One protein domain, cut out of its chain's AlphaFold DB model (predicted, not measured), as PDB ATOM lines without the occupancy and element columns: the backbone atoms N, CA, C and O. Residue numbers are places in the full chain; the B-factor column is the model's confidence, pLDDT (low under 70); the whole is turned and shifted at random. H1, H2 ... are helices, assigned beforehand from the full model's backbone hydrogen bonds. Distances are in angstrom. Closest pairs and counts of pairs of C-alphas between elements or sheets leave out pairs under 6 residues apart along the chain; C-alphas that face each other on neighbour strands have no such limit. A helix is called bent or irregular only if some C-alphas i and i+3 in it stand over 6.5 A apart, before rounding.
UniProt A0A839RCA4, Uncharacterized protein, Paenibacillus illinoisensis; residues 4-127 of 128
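Overview. This is residues 4 to 127 of the 128 residues of an uncharacterized protein of Paenibacillus illinoisensis (UniProt A0A839RCA4). What does the model look like at first sight? It is a long rod of helices: the longest helix, H1, runs along much of it, and H3 and then H4 follow one another end to end along its side, running opposite ways to H1. Beyond them H5 folds back on H4 as a helical hairpin, H6 crosses the last part of H3, and the short H2 makes the turn at one end of the rod. What is it made of, and how large is it? The printed part has 124 residues with six named helices, H1 to H6 in chain order, and no named strand; its class is all helix. It is loose, with a radius of gyration of the C-alphas of 18.8 A, and spans 63 by 25 by 21 A.

Arrangement. What touches the longest helix? H1, residues 4 to 36, touches H3, residues 45 to 66, at a shallow tilt of 27 degrees, opposite ways; their closest C-alphas, those of Ala 20 and Phe 59, are 4.9 A apart. With residues 6 to 13 alone H1 touches H4, residues 77 to 85, at a shallow tilt of 23 degrees, opposite ways; the closest C-alphas, those of Phe 9 and Leu 80, are 7.4 A apart. What lies farther out? H5, residues 93 to 112, makes a helical hairpin with H4 at a shallow tilt of 25 degrees, the closest C-alphas being those of Leu 81 and Val 103, 6.0 A apart; H5 touches H4 with residues 100 to 107 alone and is apart from H1. H6, residues 114 to 125, touches residues 57 to 64 of H3 at a steep tilt of 55 degrees, the closest C-alphas being those of Ala 64 and Lys 120, 5.4 A apart. H2, residues 38 to 43, is close to H1 but not clearly touching it, with the C-alphas of Leu 34 and Gly 41 closest at 5.6 A. How complete are the helix backbones? In H1, H2, H3, H4 and H6 every O i to N i+4 pair is within hydrogen-bond range; in H5 14 of 16 are.

Along the chain. Where do the longer helices begin and end? H1 measures 47.5 A from C-alpha 4 at (11.665, -20.655, -41.251) to C-alpha 36 at (-21.434, 4.591, -64.230). H3 measures 31.7 A, H5 29.6 A, and H6 17.2 A, ending with C-alpha 125 at (-25.102, -20.413, -47.873). Is any helix uneven? H5 is irregular, with C-alphas 94 and 97 7.7 A apart, and has a kink of 26 degrees near residue 100.

Size, cuts and confidence. How far does it reach? The two C-alphas farthest apart, those of Thr 43 and Glu 94, are 63.6 A apart. Are there cuts or long links? The printed part has no cut and no long link; those from H1 to H2, H2 to H3 and H5 to H6 are tight. Where is confidence low? Residues 41, 116 to 117, 120 and 126 to 127 are under 70, against a mean pLDDT of 86.5 for the printed part.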
ATOM      1  N   GLU A   4      11.996 -20.643 -39.823       93.69
ATOM      2  CA  GLU A   4      11.665 -20.655 -41.251       93.69
ATOM      3  C   GLU A   4      10.252 -21.187 -41.502       93.69
ATOM      4  O   GLU A   4       9.527 -20.635 -42.329       93.69
ATOM      5  N   GLU A   5       9.833 -22.232 -40.787       91.50
ATOM      6  CA  GLU A   5       8.475 -22.777 -40.889       91.50
ATOM      7  C   GLU A   5       7.421 -21.762 -40.431       91.50
ATOM      8  O   GLU A   5       6.411 -21.570 -41.111       91.50
ATOM      9  N   LEU A   6       7.684 -21.056 -39.326       91.44
ATOM     10  CA  LEU A   6       6.810 -19.988 -38.844       91.44
ATOM     11  C   LEU A   6       6.729 -18.828 -39.849       91.44
ATOM     12  O   LEU A   6       5.635 -18.358 -40.156       91.44
ATOM     13  N   LEU A   7       7.861 -18.406 -40.420       93.06
ATOM     14  CA  LEU A   7       7.894 -17.369 -41.457       93.06
ATOM     15  C   LEU A   7       7.126 -17.785 -42.715       93.06
ATOM     16  O   LEU A   7       6.393 -16.976 -43.280       93.06
ATOM     17  N   ARG A   8       7.235 -19.048 -43.144       93.25
ATOM     18  CA  ARG A   8       6.430 -19.582 -44.256       93.25
ATOM     19  C   ARG A   8       4.938 -19.503 -43.950       93.25
ATOM     20  O   ARG A   8       4.168 -19.107 -44.823       93.25
ATOM     21  N   PHE A   9       4.536 -19.835 -42.724       93.19
ATOM     22  CA  PHE A   9       3.140 -19.745 -42.301       93.19
ATOM     23  C   PHE A   9       2.632 -18.295 -42.304       93.19
ATOM     24  O   PHE A   9       1.559 -18.018 -42.837       93.19
ATOM     25  N   ILE A  10       3.425 -17.359 -41.778       93.19
ATOM     26  CA  ILE A  10       3.107 -15.923 -41.792       93.19
ATOM     27  C   ILE A  10       2.982 -15.411 -43.233       93.19
ATOM     28  O   ILE A  10       1.992 -14.765 -43.568       93.19
ATOM     29  N   ASN A  11       3.928 -15.754 -44.111       94.50
ATOM     30  CA  ASN A  11       3.891 -15.358 -45.520       94.50
ATOM     31  C   ASN A  11       2.650 -15.899 -46.236       94.50
ATOM     32  O   ASN A  11       2.027 -15.183 -47.015       94.50
ATOM     33  N   GLN A  12       2.249 -17.138 -45.950       93.94
ATOM     34  CA  GLN A  12       1.012 -17.699 -46.483       93.94
ATOM     35  C   GLN A  12      -0.210 -16.870 -46.053       93.94
ATOM     36  O   GLN A  12      -1.049 -16.541 -46.889       93.94
ATOM     37  N   LEU A  13      -0.318 -16.517 -44.769       94.19
ATOM     38  CA  LEU A  13      -1.421 -15.692 -44.263       94.19
ATOM     39  C   LEU A  13      -1.420 -14.280 -44.858       94.19
ATOM     40  O   LEU A  13      -2.484 -13.737 -45.169       94.19
ATOM     41  N   PHE A  14      -0.233 -13.704 -45.053       94.25
ATOM     42  CA  PHE A  14      -0.074 -12.413 -45.709       94.25
ATOM     43  C   PHE A  14      -0.579 -12.462 -47.154       94.25
ATOM     44  O   PHE A  14      -1.371 -11.613 -47.549       94.25
ATOM     45  N   LEU A  15      -0.200 -13.490 -47.920       93.38
ATOM     46  CA  LEU A  15      -0.677 -13.678 -49.292       93.38
ATOM     47  C   LEU A  15      -2.200 -13.840 -49.354       93.38
ATOM     48  O   LEU A  15      -2.847 -13.233 -50.203       93.38
ATOM     49  N   GLU A  16      -2.794 -14.611 -48.444       91.56
ATOM     50  CA  GLU A  16      -4.252 -14.774 -48.378       91.56
ATOM     51  C   GLU A  16      -4.963 -13.445 -48.088       91.56
ATOM     52  O   GLU A  16      -5.949 -13.109 -48.750       91.56
ATOM     53  N   THR A  17      -4.428 -12.656 -47.154       92.12
ATOM     54  CA  THR A  17      -4.945 -11.317 -46.832       92.12
ATOM     55  C   THR A  17      -4.798 -10.363 -48.017       92.12
ATOM     56  O   THR A  17      -5.748  -9.669 -48.376       92.12
ATOM     57  N   PHE A  18      -3.637 -10.370 -48.674       93.94
ATOM     58  CA  PHE A  18      -3.363  -9.567 -49.862       93.94
ATOM     59  C   PHE A  18      -4.321  -9.908 -51.010       93.94
ATOM     60  O   PHE A  18      -4.885  -9.017 -51.646       93.94
ATOM     61  N   HIS A  19      -4.571 -11.194 -51.254       93.88
ATOM     62  CA  HIS A  19      -5.537 -11.619 -52.260       93.88
ATOM     63  C   HIS A  19      -6.963 -11.198 -51.905       93.88
ATOM     64  O   HIS A  19      -7.651 -10.664 -52.772       93.88
ATOM     65  N   ALA A  20      -7.399 -11.372 -50.654       92.38
ATOM     66  CA  ALA A  20      -8.716 -10.909 -50.215       92.38
ATOM     67  C   ALA A  20      -8.871  -9.389 -50.413       92.38
ATOM     68  O   ALA A  20      -9.866  -8.933 -50.979       92.38
ATOM     69  N   HIS A  21      -7.856  -8.610 -50.039       93.56
ATOM     70  CA  HIS A  21      -7.834  -7.163 -50.240       93.56
ATOM     71  C   HIS A  21      -7.958  -6.771 -51.723       93.56
ATOM     72  O   HIS A  21      -8.772  -5.928 -52.093       93.56
ATOM     73  N   ASN A  22      -7.216  -7.433 -52.608       95.00
ATOM     74  CA  ASN A  22      -7.321  -7.150 -54.038       95.00
ATOM     75  C   ASN A  22      -8.692  -7.532 -54.612       95.00
ATOM     76  O   ASN A  22      -9.195  -6.843 -55.496       95.00
ATOM     77  N   LYS A  23      -9.336  -8.588 -54.100       94.19
ATOM     78  CA  LYS A  23     -10.680  -8.985 -54.547       94.19
ATOM     79  C   LYS A  23     -11.732  -7.944 -54.191       94.19
ATOM     80  O   LYS A  23     -12.541  -7.618 -55.053       94.19
ATOM     81  N   ILE A  24     -11.686  -7.367 -52.990       92.88
ATOM     82  CA  ILE A  24     -12.620  -6.289 -52.635       92.88
ATOM     83  C   ILE A  24     -12.375  -5.030 -53.483       92.88
ATOM     84  O   ILE A  24     -13.336  -4.419 -53.944       92.88
ATOM     85  N   ILE A  25     -11.116  -4.693 -53.798       94.44
ATOM     86  CA  ILE A  25     -10.800  -3.590 -54.724       94.44
ATOM     87  C   ILE A  25     -11.396  -3.856 -56.110       94.44
ATOM     88  O   ILE A  25     -12.062  -2.988 -56.673       94.44
ATOM     89  N   CYS A  26     -11.192  -5.058 -56.659       93.50
ATOM     90  CA  CYS A  26     -11.758  -5.436 -57.952       93.50
ATOM     91  C   CYS A  26     -13.288  -5.384 -57.941       93.50
ATOM     92  O   CYS A  26     -13.874  -4.887 -58.899       93.50
ATOM     93  N   TYR A  27     -13.923  -5.862 -56.869       93.50
ATOM     94  CA  TYR A  27     -15.374  -5.810 -56.704       93.50
ATOM     95  C   TYR A  27     -15.880  -4.369 -56.784       93.50
ATOM     96  O   TYR A  27     -16.732  -4.067 -57.613       93.50
ATOM     97  N   VAL A  28     -15.305  -3.468 -55.980       92.50
ATOM     98  CA  VAL A  28     -15.707  -2.054 -55.945       92.50
ATOM     99  C   VAL A  28     -15.488  -1.393 -57.305       92.50
ATOM    100  O   VAL A  28     -16.365  -0.690 -57.798       92.50
ATOM    101  N   ALA A  29     -14.351  -1.655 -57.954       91.50
ATOM    102  CA  ALA A  29     -14.058  -1.103 -59.273       91.50
ATOM    103  C   ALA A  29     -15.042  -1.590 -60.353       91.50
ATOM    104  O   ALA A  29     -15.478  -0.793 -61.184       91.50
ATOM    105  N   LEU A  30     -15.400  -2.879 -60.352       89.12
ATOM    106  CA  LEU A  30     -16.379  -3.448 -61.286       89.12
ATOM    107  C   LEU A  30     -17.784  -2.907 -61.027       89.12
ATOM    108  O   LEU A  30     -18.471  -2.513 -61.967       89.12
ATOM    109  N   TYR A  31     -18.184  -2.854 -59.759       89.12
ATOM    110  CA  TYR A  31     -19.489  -2.362 -59.345       89.12
ATOM    111  C   TYR A  31     -19.687  -0.890 -59.725       89.12
ATOM    112  O   TYR A  31     -20.680  -0.550 -60.363       89.12
ATOM    113  N   ASN A  32     -18.703  -0.032 -59.439       88.69
ATOM    114  CA  ASN A  32     -18.766   1.381 -59.815       88.69
ATOM    115  C   ASN A  32     -18.833   1.556 -61.336       88.69
ATOM    116  O   ASN A  32     -19.672   2.301 -61.826       88.69
ATOM    117  N   LYS A  33     -18.036   0.798 -62.105       85.12
ATOM    118  CA  LYS A  33     -18.101   0.851 -63.574       85.12
ATOM    119  C   LYS A  33     -19.475   0.482 -64.133       85.12
ATOM    120  O   LYS A  33     -19.864   1.053 -65.150       85.12
ATOM    121  N   LEU A  34     -20.174  -0.464 -63.506       84.12
ATOM    122  CA  LEU A  34     -21.534  -0.843 -63.893       84.12
ATOM    123  C   LEU A  34     -22.551   0.246 -63.584       84.12
ATOM    124  O   LEU A  34     -23.411   0.511 -64.420       84.12
ATOM    125  N   ILE A  35     -22.439   0.881 -62.417       83.88
ATOM    126  CA  ILE A  35     -23.283   2.025 -62.060       83.88
ATOM    127  C   ILE A  35     -23.066   3.166 -63.057       83.88
ATOM    128  O   ILE A  35     -24.034   3.707 -63.589       83.88
ATOM    129  N   ASP A  36     -21.805   3.483 -63.350       86.06
ATOM    130  CA  ASP A  36     -21.434   4.591 -64.230       86.06
ATOM    131  C   ASP A  36     -21.824   4.337 -65.697       86.06
ATOM    132  O   ASP A  36     -22.047   5.280 -66.450       86.06
ATOM    133  N   ASN A  37     -21.910   3.069 -66.119       81.75
ATOM    134  CA  ASN A  37     -22.186   2.672 -67.503       81.75
ATOM    135  C   ASN A  37     -23.300   1.622 -67.568       81.75
ATOM    136  O   ASN A  37     -23.104   0.505 -68.060       81.75
ATOM    137  N   ASN A  38     -24.483   1.991 -67.081       75.50
ATOM    138  CA  ASN A  38     -25.624   1.082 -66.968       75.50
ATOM    139  C   ASN A  38     -26.008   0.413 -68.308       75.50
ATOM    140  O   ASN A  38     -26.423  -0.743 -68.334       75.50
ATOM    141  N   GLU A  39     -25.790   1.088 -69.441       78.12
ATOM    142  CA  GLU A  39     -26.031   0.526 -70.780       78.12
ATOM    143  C   GLU A  39     -25.201  -0.746 -71.039       78.12
ATOM    144  O   GLU A  39     -25.717  -1.747 -71.546       78.12
ATOM    145  N   ILE A  40     -23.937  -0.768 -70.601       70.69
ATOM    146  CA  ILE A  40     -23.042  -1.927 -70.740       70.69
ATOM    147  C   ILE A  40     -23.537  -3.083 -69.861       70.69
ATOM    148  O   ILE A  40     -23.620  -4.224 -70.323       70.69
ATOM    149  N   GLY A  41     -23.923  -2.780 -68.618       68.38
ATOM    150  CA  GLY A  41     -24.506  -3.758 -67.697       68.38
ATOM    151  C   GLY A  41     -25.819  -4.348 -68.212       68.38
ATOM    152  O   GLY A  41     -26.048  -5.549 -68.090       68.38
ATOM    153  N   SER A  42     -26.647  -3.526 -68.860       74.56
ATOM    154  CA  SER A  42     -27.939  -3.937 -69.415       74.56
ATOM    155  C   SER A  42     -27.827  -4.826 -70.657       74.56
ATOM    156  O   SER A  42     -28.729  -5.619 -70.924       74.56
ATOM    157  N   THR A  43     -26.708  -4.747 -71.386       79.12
ATOM    158  CA  THR A  43     -26.502  -5.523 -72.619       79.12
ATOM    159  C   THR A  43     -26.158  -6.985 -72.312       79.12
ATOM    160  O   THR A  43     -26.628  -7.892 -72.996       79.12
ATOM    161  N   TYR A  44     -25.373  -7.234 -71.255       80.50
ATOM    162  CA  TYR A  44     -24.965  -8.585 -70.842       80.50
ATOM    163  C   TYR A  44     -25.028  -8.779 -69.314       80.50
ATOM    164  O   TYR A  44     -24.013  -9.103 -68.689       80.50
ATOM    165  N   PRO A  45     -26.207  -8.634 -68.684       80.88
ATOM    166  CA  PRO A  45     -26.337  -8.609 -67.223       80.88
ATOM    167  C   PRO A  45     -25.853  -9.904 -66.562       80.88
ATOM    168  O   PRO A  45     -25.203  -9.871 -65.521       80.88
ATOM    169  N   ALA A  46     -26.089 -11.052 -67.201       84.88
ATOM    170  CA  ALA A  46     -25.648 -12.346 -66.688       84.88
ATOM    171  C   ALA A  46     -24.117 -12.444 -66.557       84.88
ATOM    172  O   ALA A  46     -23.623 -12.952 -65.555       84.88
ATOM    173  N   TYR A  47     -23.360 -11.925 -67.531       84.62
ATOM    174  CA  TYR A  47     -21.893 -11.958 -67.501       84.62
ATOM    175  C   TYR A  47     -21.337 -11.148 -66.325       84.62
ATOM    176  O   TYR A  47     -20.442 -11.599 -65.605       84.62
ATOM    177  N   PHE A  48     -21.896  -9.960 -66.104       84.56
ATOM    178  CA  PHE A  48     -21.478  -9.085 -65.018       84.56
ATOM    179  C   PHE A  48     -21.858  -9.635 -63.650       84.56
ATOM    180  O   PHE A  48     -21.009  -9.629 -62.762       84.56
ATOM    181  N   ASN A  49     -23.066 -10.184 -63.506       85.06
ATOM    182  CA  ASN A  49     -23.491 -10.833 -62.268       85.06
ATOM    183  C   ASN A  49     -22.566 -12.001 -61.917       85.06
ATOM    184  O   ASN A  49     -21.998 -12.013 -60.832       85.06
ATOM    185  N   ILE A  50     -22.292 -12.902 -62.869       90.00
ATOM    186  CA  ILE A  50     -21.361 -14.025 -62.659       90.00
ATOM    187  C   ILE A  50     -19.970 -13.522 -62.251       90.00
ATOM    188  O   ILE A  50     -19.335 -14.098 -61.369       90.00
ATOM    189  N   THR A  51     -19.485 -12.446 -62.873       90.75
ATOM    190  CA  THR A  51     -18.159 -11.889 -62.573       90.75
ATOM    191  C   THR A  51     -18.109 -11.275 -61.174       90.75
ATOM    192  O   THR A  51     -17.175 -11.544 -60.418       90.75
ATOM    193  N   ILE A  52     -19.105 -10.464 -60.818       90.31
ATOM    194  CA  ILE A  52     -19.212  -9.835 -59.498       90.31
ATOM    195  C   ILE A  52     -19.352 -10.896 -58.409       90.31
ATOM    196  O   ILE A  52     -18.607 -10.851 -57.427       90.31
ATOM    197  N   ASP A  53     -20.224 -11.882 -58.616       90.38
ATOM    198  CA  ASP A  53     -20.435 -12.990 -57.688       90.38
ATOM    199  C   ASP A  53     -19.155 -13.806 -57.510       90.38
ATOM    200  O   ASP A  53     -18.763 -14.103 -56.385       90.38
ATOM    201  N   ALA A  54     -18.431 -14.112 -58.591       92.25
ATOM    202  CA  ALA A  54     -17.165 -14.837 -58.506       92.25
ATOM    203  C   ALA A  54     -16.111 -14.077 -57.680       92.25
ATOM    204  O   ALA A  54     -15.396 -14.681 -56.875       92.25
ATOM    205  N   VAL A  55     -16.013 -12.755 -57.851       93.50
ATOM    206  CA  VAL A  55     -15.075 -11.920 -57.083       93.50
ATOM    207  C   VAL A  55     -15.486 -11.843 -55.610       93.50
ATOM    208  O   VAL A  55     -14.633 -12.015 -54.735       93.50
ATOM    209  N   ALA A  56     -16.774 -11.628 -55.333       90.06
ATOM    210  CA  ALA A  56     -17.312 -11.581 -53.977       90.06
ATOM    211  C   ALA A  56     -17.141 -12.925 -53.251       90.06
ATOM    212  O   ALA A  56     -16.686 -12.964 -52.107       90.06
ATOM    213  N   ASN A  57     -17.423 -14.036 -53.931       90.62
ATOM    214  CA  ASN A  57     -17.295 -15.380 -53.379       90.62
ATOM    215  C   ASN A  57     -15.842 -15.713 -53.030       90.62
ATOM    216  O   ASN A  57     -15.587 -16.225 -51.941       90.62
ATOM    217  N   ASP A  58     -14.875 -15.387 -53.895       91.44
ATOM    218  CA  ASP A  58     -13.454 -15.616 -53.592       91.44
ATOM    219  C   ASP A  58     -12.999 -14.791 -52.374       91.44
ATOM    220  O   ASP A  58     -12.320 -15.310 -51.486       91.44
ATOM    221  N   PHE A  59     -13.439 -13.531 -52.267       92.19
ATOM    222  CA  PHE A  59     -13.192 -12.701 -51.085       92.19
ATOM    223  C   PHE A  59     -13.756 -13.335 -49.801       92.19
ATOM    224  O   PHE A  59     -13.026 -13.507 -48.819       92.19
ATOM    225  N   LEU A  60     -15.033 -13.728 -49.819       89.75
ATOM    226  CA  LEU A  60     -15.708 -14.329 -48.666       89.75
ATOM    227  C   LEU A  60     -15.066 -15.656 -48.254       89.75
ATOM    228  O   LEU A  60     -14.859 -15.894 -47.063       89.75
ATOM    229  N   ILE A  61     -14.697 -16.508 -49.215       88.81
ATOM    230  CA  ILE A  61     -14.028 -17.788 -48.949       88.81
ATOM    231  C   ILE A  61     -12.678 -17.560 -48.262       88.81
ATOM    232  O   ILE A  61     -12.382 -18.237 -47.271       88.81
ATOM    233  N   ARG A  62     -11.872 -16.609 -48.747       90.94
ATOM    234  CA  ARG A  62     -10.554 -16.301 -48.167       90.94
ATOM    235  C   ARG A  62     -10.668 -15.756 -46.752       90.94
ATOM    236  O   ARG A  62      -9.992 -16.261 -45.856       90.94
ATOM    237  N   LEU A  63     -11.567 -14.799 -46.518       89.19
ATOM    238  CA  LEU A  63     -11.810 -14.278 -45.171       89.19
ATOM    239  C   LEU A  63     -12.330 -15.354 -44.218       89.19
ATOM    240  O   LEU A  63     -11.842 -15.474 -43.092       89.19
ATOM    241  N   ALA A  64     -13.280 -16.174 -44.665       86.69
ATOM    242  CA  ALA A  64     -13.821 -17.256 -43.854       86.69
ATOM    243  C   ALA A  64     -12.758 -18.304 -43.499       86.69
ATOM    244  O   ALA A  64     -12.805 -18.861 -42.406       86.69
ATOM    245  N   LYS A  65     -11.804 -18.573 -44.403       88.38
ATOM    246  CA  LYS A  65     -10.651 -19.448 -44.150       88.38
ATOM    247  C   LYS A  65      -9.699 -18.826 -43.128       88.38
ATOM    248  O   LYS A  65      -9.392 -19.476 -42.135       88.38
ATOM    249  N   LEU A  66      -9.276 -17.574 -43.328       91.00
ATOM    250  CA  LEU A  66      -8.360 -16.865 -42.421       91.00
ATOM    251  C   LEU A  66      -8.874 -16.837 -40.977       91.00
ATOM    252  O   LEU A  66      -8.105 -16.967 -40.027       91.00
ATOM    253  N   THR A  67     -10.188 -16.711 -40.827       89.25
ATOM    254  CA  THR A  67     -10.874 -16.565 -39.540       89.25
ATOM    255  C   THR A  67     -11.496 -17.868 -39.031       89.25
ATOM    256  O   THR A  67     -12.232 -17.873 -38.037       89.25
ATOM    257  N   ASP A  68     -11.222 -18.999 -39.689       87.12
ATOM    258  CA  ASP A  68     -11.714 -20.299 -39.251       87.12
ATOM    259  C   ASP A  68     -11.038 -20.716 -37.936       87.12
ATOM    260  O   ASP A  68      -9.815 -20.667 -37.784       87.12
ATOM    261  N   ASN A  69     -11.869 -21.119 -36.980       84.94
ATOM    262  CA  ASN A  69     -11.473 -21.542 -35.640       84.94
ATOM    263  C   ASN A  69     -11.723 -23.040 -35.413       84.94
ATOM    264  O   ASN A  69     -11.511 -23.533 -34.305       84.94
ATOM    265  N   ARG A  70     -12.171 -23.776 -36.440       82.62
ATOM    266  CA  ARG A  70     -12.351 -25.225 -36.357       82.62
ATOM    267  C   ARG A  70     -11.031 -25.925 -36.051       82.62
ATOM    268  O   ARG A  70      -9.971 -25.580 -36.581       82.62
ATOM    269  N   HIS A  71     -11.114 -26.949 -35.207       71.12
ATOM    270  CA  HIS A  71      -9.970 -27.788 -34.883       71.12
ATOM    271  C   HIS A  71      -9.422 -28.446 -36.162       71.12
ATOM    272  O   HIS A  71     -10.185 -28.981 -36.961       71.12
ATOM    273  N   GLY A  72      -8.107 -28.363 -36.376       71.12
ATOM    274  CA  GLY A  72      -7.446 -28.883 -37.580       71.12
ATOM    275  C   GLY A  72      -7.435 -27.946 -38.796       71.12
ATOM    276  O   GLY A  72      -6.826 -28.295 -39.805       71.12
ATOM    277  N   ALA A  73      -8.037 -26.754 -38.722       80.31
ATOM    278  CA  ALA A  73      -7.959 -25.784 -39.813       80.31
ATOM    279  C   ALA A  73      -6.509 -25.302 -40.037       80.31
ATOM    280  O   ALA A  73      -5.794 -24.949 -39.094       80.31
ATOM    281  N   TYR A  74      -6.073 -25.291 -41.300       81.62
ATOM    282  CA  TYR A  74      -4.737 -24.855 -41.714       81.62
ATOM    283  C   TYR A  74      -4.787 -23.486 -42.400       81.62
ATOM    284  O   TYR A  74      -5.732 -23.181 -43.128       81.62
ATOM    285  N   GLY A  75      -3.745 -22.672 -42.204       86.50
ATOM    286  CA  GLY A  75      -3.668 -21.330 -42.788       86.50
ATOM    287  C   GLY A  75      -4.692 -20.361 -42.199       86.50
ATOM    288  O   GLY A  75      -5.308 -19.604 -42.944       86.50
ATOM    289  N   THR A  76      -4.888 -20.410 -40.879       93.12
ATOM    290  CA  THR A  76      -5.799 -19.521 -40.145       93.12
ATOM    291  C   THR A  76      -5.043 -18.695 -39.111       93.12
ATOM    292  O   THR A  76      -3.972 -19.095 -38.639       93.12
ATOM    293  N   LEU A  77      -5.624 -17.563 -38.716       93.12
ATOM    294  CA  LEU A  77      -5.088 -16.707 -37.659       93.12
ATOM    295  C   LEU A  77      -5.052 -17.447 -36.313       93.12
ATOM    296  O   LEU A  77      -4.048 -17.403 -35.613       93.12
ATOM    297  N   TYR A  78      -6.078 -18.244 -35.997       91.88
ATOM    298  CA  TYR A  78      -6.093 -19.074 -34.785       91.88
ATOM    299  C   TYR A  78      -4.939 -20.076 -34.745       91.88
ATOM    300  O   TYR A  78      -4.343 -20.306 -33.691       91.88
ATOM    301  N   LYS A  79      -4.601 -20.676 -35.893       92.25
ATOM    302  CA  LYS A  79      -3.464 -21.587 -35.975       92.25
ATOM    303  C   LYS A  79      -2.144 -20.839 -35.794       92.25
ATOM    304  O   LYS A  79      -1.294 -21.368 -35.087       92.25
ATOM    305  N   LEU A  80      -1.990 -19.631 -36.349       93.44
ATOM    306  CA  LEU A  80      -0.810 -18.789 -36.100       93.44
ATOM    307  C   LEU A  80      -0.642 -18.512 -34.605       93.44
ATOM    308  O   LEU A  80       0.429 -18.769 -34.067       93.44
ATOM    309  N   LEU A  81      -1.701 -18.063 -33.930       93.12
ATOM    310  CA  LEU A  81      -1.659 -17.766 -32.497       93.12
ATOM    311  C   LEU A  81      -1.254 -18.999 -31.677       93.12
ATOM    312  O   LEU A  81      -0.342 -18.917 -30.860       93.12
ATOM    313  N   ASN A  82      -1.836 -20.169 -31.967       91.62
ATOM    314  CA  ASN A  82      -1.443 -21.428 -31.322       91.62
ATOM    315  C   ASN A  82       0.033 -21.787 -31.578       91.62
ATOM    316  O   ASN A  82       0.697 -22.352 -30.714       91.62
ATOM    317  N   LEU A  83       0.537 -21.516 -32.784       92.25
ATOM    318  CA  LEU A  83       1.921 -21.791 -33.156       92.25
ATOM    319  C   LEU A  83       2.897 -20.848 -32.440       92.25
ATOM    320  O   LEU A  83       3.940 -21.318 -31.990       92.25
ATOM    321  N   ILE A  84       2.556 -19.565 -32.302       91.88
ATOM    322  CA  ILE A  84       3.342 -18.583 -31.542       91.88
ATOM    323  C   ILE A  84       3.389 -18.984 -30.063       91.88
ATOM    324  O   ILE A  84       4.473 -19.102 -29.498       91.88
ATOM    325  N   GLU A  85       2.232 -19.275 -29.468       91.50
ATOM    326  CA  GLU A  85       2.094 -19.660 -28.059       91.50
ATOM    327  C   GLU A  85       2.871 -20.943 -27.723       91.50
ATOM    328  O   GLU A  85       3.561 -21.017 -26.710       91.50
ATOM    329  N   ALA A  86       2.838 -21.940 -28.612       91.44
ATOM    330  CA  ALA A  86       3.575 -23.190 -28.429       91.44
ATOM    331  C   ALA A  86       5.085 -23.074 -28.710       91.44
ATOM    332  O   ALA A  86       5.824 -24.022 -28.447       91.44
ATOM    333  N   ASN A  87       5.546 -21.970 -29.312       93.06
ATOM    334  CA  ASN A  87       6.937 -21.808 -29.740       93.06
ATOM    335  C   ASN A  87       7.544 -20.468 -29.289       93.06
ATOM    336  O   ASN A  87       8.346 -19.872 -30.012       93.06
ATOM    337  N   THR A  88       7.197 -19.997 -28.088       92.50
ATOM    338  CA  THR A  88       7.697 -18.732 -27.509       92.50
ATOM    339  C   THR A  88       9.223 -18.674 -27.401       92.50
ATOM    340  O   THR A  88       9.809 -17.594 -27.455       92.50
ATOM    341  N   GLN A  89       9.899 -19.825 -27.339       91.06
ATOM    342  CA  GLN A  89      11.357 -19.932 -27.375       91.06
ATOM    343  C   GLN A  89      11.992 -19.409 -28.673       91.06
ATOM    344  O   GLN A  89      13.177 -19.091 -28.671       91.06
ATOM    345  N   LEU A  90      11.228 -19.309 -29.770       90.00
ATOM    346  CA  LEU A  90      11.697 -18.736 -31.040       90.00
ATOM    347  C   LEU A  90      11.818 -17.202 -30.997       90.00
ATOM    348  O   LEU A  90      12.326 -16.604 -31.948       90.00
ATOM    349  N   PHE A  91      11.350 -16.572 -29.917       88.94
ATOM    350  CA  PHE A  91      11.313 -15.127 -29.730       88.94
ATOM    351  C   PHE A  91      12.272 -14.684 -28.619       88.94
ATOM    352  O   PHE A  91      12.621 -15.457 -27.717       88.94
ATOM    353  N   ASN A  92      12.685 -13.416 -28.702       90.19
ATOM    354  CA  ASN A  92      13.569 -12.771 -27.734       90.19
ATOM    355  C   ASN A  92      13.004 -12.891 -26.316       90.19
ATOM    356  O   ASN A  92      11.836 -12.581 -26.083       90.19
ATOM    357  N   GLU A  93      13.847 -13.325 -25.380       89.12
ATOM    358  CA  GLU A  93      13.451 -13.632 -24.001       89.12
ATOM    359  C   GLU A  93      12.841 -12.428 -23.275       89.12
ATOM    360  O   GLU A  93      11.816 -12.579 -22.615       89.12
ATOM    361  N   GLU A  94      13.401 -11.239 -23.504       89.25
ATOM    362  CA  GLU A  94      12.925  -9.957 -22.967       89.25
ATOM    363  C   GLU A  94      11.438  -9.692 -23.270       89.25
ATOM    364  O   GLU A  94      10.724  -9.167 -22.421       89.25
ATOM    365  N   TYR A  95      10.938 -10.140 -24.427       86.69
ATOM    366  CA  TYR A  95       9.582  -9.836 -24.905       86.69
ATOM    367  C   TYR A  95       8.606 -11.013 -24.768       86.69
ATOM    368  O   TYR A  95       7.463 -10.922 -25.214       86.69
ATOM    369  N   ARG A  96       9.013 -12.150 -24.182       89.25
ATOM    370  CA  ARG A  96       8.156 -13.354 -24.148       89.25
ATOM    371  C   ARG A  96       6.866 -13.146 -23.364       89.25
ATOM    372  O   ARG A  96       5.817 -13.606 -23.805       89.25
ATOM    373  N   ASN A  97       6.933 -12.459 -22.227       88.56
ATOM    374  CA  ASN A  97       5.749 -12.206 -21.404       88.56
ATOM    375  C   ASN A  97       4.754 -11.288 -22.126       88.56
ATOM    376  O   ASN A  97       3.559 -11.575 -22.152       88.56
ATOM    377  N   GLU A  98       5.253 -10.233 -22.770       91.75
ATOM    378  CA  GLU A  98       4.440  -9.320 -23.580       91.75
ATOM    379  C   GLU A  98       3.809 -10.043 -24.772       91.75
ATOM    380  O   GLU A  98       2.617  -9.890 -25.026       91.75
ATOM    381  N   LEU A  99       4.572 -10.904 -25.453       91.19
ATOM    382  CA  LEU A  99       4.083 -11.711 -26.567       91.19
ATOM    383  C   LEU A  99       2.917 -12.616 -26.156       91.19
ATOM    384  O   LEU A  99       1.927 -12.701 -26.878       91.19
ATOM    385  N   VAL A 100       3.012 -13.293 -25.009       89.94
ATOM    386  CA  VAL A 100       1.936 -14.167 -24.515       89.94
ATOM    387  C   VAL A 100       0.672 -13.362 -24.211       89.94
ATOM    388  O   VAL A 100      -0.426 -13.778 -24.589       89.94
ATOM    389  N   LEU A 101       0.815 -12.190 -23.582       91.81
ATOM    390  CA  LEU A 101      -0.309 -11.287 -23.322       91.81
ATOM    391  C   LEU A 101      -0.937 -10.780 -24.626       91.81
ATOM    392  O   LEU A 101      -2.163 -10.783 -24.753       91.81
ATOM    393  N   GLN A 102      -0.114 -10.419 -25.612       93.31
ATOM    394  CA  GLN A 102      -0.582  -9.979 -26.922       93.31
ATOM    395  C   GLN A 102      -1.350 -11.092 -27.641       93.31
ATOM    396  O   GLN A 102      -2.467 -10.868 -28.092       93.31
ATOM    397  N   VAL A 103      -0.815 -12.316 -27.672       93.56
ATOM    398  CA  VAL A 103      -1.483 -13.476 -28.287       93.56
ATOM    399  C   VAL A 103      -2.841 -13.754 -27.637       93.56
ATOM    400  O   VAL A 103      -3.804 -14.093 -28.331       93.56
ATOM    401  N   ALA A 104      -2.948 -13.602 -26.314       91.25
ATOM    402  CA  ALA A 104      -4.217 -13.739 -25.609       91.25
ATOM    403  C   ALA A 104      -5.214 -12.629 -25.994       91.25
ATOM    404  O   ALA A 104      -6.383 -12.930 -26.248       91.25
ATOM    405  N   SER A 105      -4.751 -11.378 -26.087       92.44
ATOM    406  CA  SER A 105      -5.553 -10.229 -26.531       92.44
ATOM    407  C   SER A 105      -6.056 -10.404 -27.967       92.44
ATOM    408  O   SER A 105      -7.260 -10.332 -28.213       92.44
ATOM    409  N   ASP A 106      -5.167 -10.740 -28.903       92.31
ATOM    410  CA  ASP A 106      -5.496 -10.956 -30.318       92.31
ATOM    411  C   ASP A 106      -6.542 -12.068 -30.483       92.31
ATOM    412  O   ASP A 106      -7.461 -11.986 -31.303       92.31
ATOM    413  N   ARG A 107      -6.448 -13.122 -29.664       90.50
ATOM    414  CA  ARG A 107      -7.433 -14.208 -29.650       90.50
ATOM    415  C   ARG A 107      -8.807 -13.726 -29.183       90.50
ATOM    416  O   ARG A 107      -9.819 -14.179 -29.721       90.50
ATOM    417  N   GLN A 108      -8.868 -12.853 -28.177       89.19
ATOM    418  CA  GLN A 108     -10.132 -12.272 -27.717       89.19
ATOM    419  C   GLN A 108     -10.752 -11.380 -28.791       89.19
ATOM    420  O   GLN A 108     -11.947 -11.508 -29.061       89.19
ATOM    421  N   GLU A 109      -9.946 -10.553 -29.456       88.69
ATOM    422  CA  GLU A 109     -10.403  -9.709 -30.558       88.69
ATOM    423  C   GLU A 109     -10.990 -10.552 -31.697       88.69
ATOM    424  O   GLU A 109     -12.133 -10.335 -32.101       88.69
ATOM    425  N   LEU A 110     -10.282 -11.597 -32.141       85.50
ATOM    426  CA  LEU A 110     -10.764 -12.496 -33.197       85.50
ATOM    427  C   LEU A 110     -12.090 -13.188 -32.859       85.50
ATOM    428  O   LEU A 110     -12.891 -13.448 -33.760       85.50
ATOM    429  N   ASN A 111     -12.332 -13.494 -31.583       82.38
ATOM    430  CA  ASN A 111     -13.606 -14.050 -31.126       82.38
ATOM    431  C   ASN A 111     -14.715 -12.983 -31.043       82.38
ATOM    432  O   ASN A 111     -15.892 -13.312 -31.179       82.38
ATOM    433  N   GLY A 112     -14.351 -11.716 -30.821       76.31
ATOM    434  CA  GLY A 112     -15.275 -10.591 -30.664       76.31
ATOM    435  C   GLY A 112     -15.833 -10.025 -31.973       76.31
ATOM    436  O   GLY A 112     -16.857  -9.335 -31.959       76.31
ATOM    437  N   ILE A 113     -15.216 -10.319 -33.121       78.50
ATOM    438  CA  ILE A 113     -15.655  -9.776 -34.414       78.50
ATOM    439  C   ILE A 113     -16.930 -10.495 -34.891       78.50
ATOM    440  O   ILE A 113     -16.890 -11.521 -35.572       78.50
ATOM    441  N   LYS A 114     -18.098  -9.907 -34.604       71.31
ATOM    442  CA  LYS A 114     -19.421 -10.388 -35.070       71.31
ATOM    443  C   LYS A 114     -19.531 -10.517 -36.596       71.31
ATOM    444  O   LYS A 114     -20.283 -11.342 -37.111       71.31
ATOM    445  N   THR A 115     -18.770  -9.726 -37.344       70.81
ATOM    446  CA  THR A 115     -18.736  -9.814 -38.810       70.81
ATOM    447  C   THR A 115     -18.154 -11.152 -39.281       70.81
ATOM    448  O   THR A 115     -18.589 -11.676 -40.299       70.81
ATOM    449  N   ILE A 116     -17.243 -11.774 -38.517       69.75
ATOM    450  CA  ILE A 116     -16.646 -13.076 -38.858       69.75
ATOM    451  C   ILE A 116     -17.686 -14.199 -38.814       69.75
ATOM    452  O   ILE A 116     -17.707 -15.047 -39.708       69.75
ATOM    453  N   SER A 117     -18.564 -14.220 -37.805       65.62
ATOM    454  CA  SER A 117     -19.633 -15.227 -37.739       65.62
ATOM    455  C   SER A 117     -20.621 -15.066 -38.897       65.62
ATOM    456  O   SER A 117     -21.029 -16.059 -39.498       65.62
ATOM    457  N   SER A 118     -20.906 -13.820 -39.281       72.62
ATOM    458  CA  SER A 118     -21.740 -13.497 -40.443       72.62
ATOM    459  C   SER A 118     -21.089 -13.963 -41.754       72.62
ATOM    460  O   SER A 118     -21.722 -14.673 -42.529       72.62
ATOM    461  N   ILE A 119     -19.795 -13.693 -41.960       73.50
ATOM    462  CA  ILE A 119     -19.043 -14.132 -43.150       73.50
ATOM    463  C   ILE A 119     -19.025 -15.662 -43.281       73.50
ATOM    464  O   ILE A 119     -19.188 -16.189 -44.382       73.50
ATOM    465  N   LYS A 120     -18.858 -16.394 -42.172       69.31
ATOM    466  CA  LYS A 120     -18.920 -17.865 -42.180       69.31
ATOM    467  C   LYS A 120     -20.299 -18.363 -42.616       69.31
ATOM    468  O   LYS A 120     -20.366 -19.251 -43.460       69.31
ATOM    469  N   SER A 121     -21.369 -17.750 -42.104       73.31
ATOM    470  CA  SER A 121     -22.736 -18.088 -42.520       73.31
ATOM    471  C   SER A 121     -22.974 -17.804 -44.006       73.31
ATOM    472  O   SER A 121     -23.517 -18.654 -44.706       73.31
ATOM    473  N   TRP A 122     -22.480 -16.673 -44.522       74.75
ATOM    474  CA  TRP A 122     -22.594 -16.320 -45.938       74.75
ATOM    475  C   TRP A 122     -21.845 -17.307 -46.834       74.75
ATOM    476  O   TRP A 122     -22.408 -17.774 -47.819       74.75
ATOM    477  N   ARG A 123     -20.618 -17.705 -46.467       72.62
ATOM    478  CA  ARG A 123     -19.873 -18.762 -47.174       72.62
ATOM    479  C   ARG A 123     -20.668 -20.066 -47.242       72.62
ATOM    480  O   ARG A 123     -20.654 -20.722 -48.279       72.62
ATOM    481  N   ASP A 124     -21.281 -20.473 -46.135       74.19
ATOM    482  CA  ASP A 124     -21.974 -21.762 -46.054       74.19
ATOM    483  C   ASP A 124     -23.283 -21.763 -46.856       74.19
ATOM    484  O   ASP A 124     -23.605 -22.782 -47.457       74.19
ATOM    485  N   ILE A 125     -23.966 -20.615 -46.956       73.31
ATOM    486  CA  ILE A 125     -25.102 -20.413 -47.873       73.31
ATOM    487  C   ILE A 125     -24.648 -20.530 -49.334       73.31
ATOM    488  O   ILE A 125     -25.293 -21.206 -50.121       73.31
ATOM    489  N   LEU A 126     -23.511 -19.926 -49.692       59.59
ATOM    490  CA  LEU A 126     -22.982 -19.920 -51.065       59.59
ATOM    491  C   LEU A 126     -22.460 -21.284 -51.557       59.59
ATOM    492  O   LEU A 126     -22.080 -21.409 -52.718       59.59
ATOM    493  N   ARG A 127     -22.359 -22.286 -50.676       56.75
ATOM    494  CA  ARG A 127     -21.887 -23.644 -51.004       56.75
ATOM    495  C   ARG A 127     -23.018 -24.664 -51.187       56.75
ATOM    496  O   ARG A 127     -22.701 -25.810 -51.505       56.75
TER     497      ARG A 127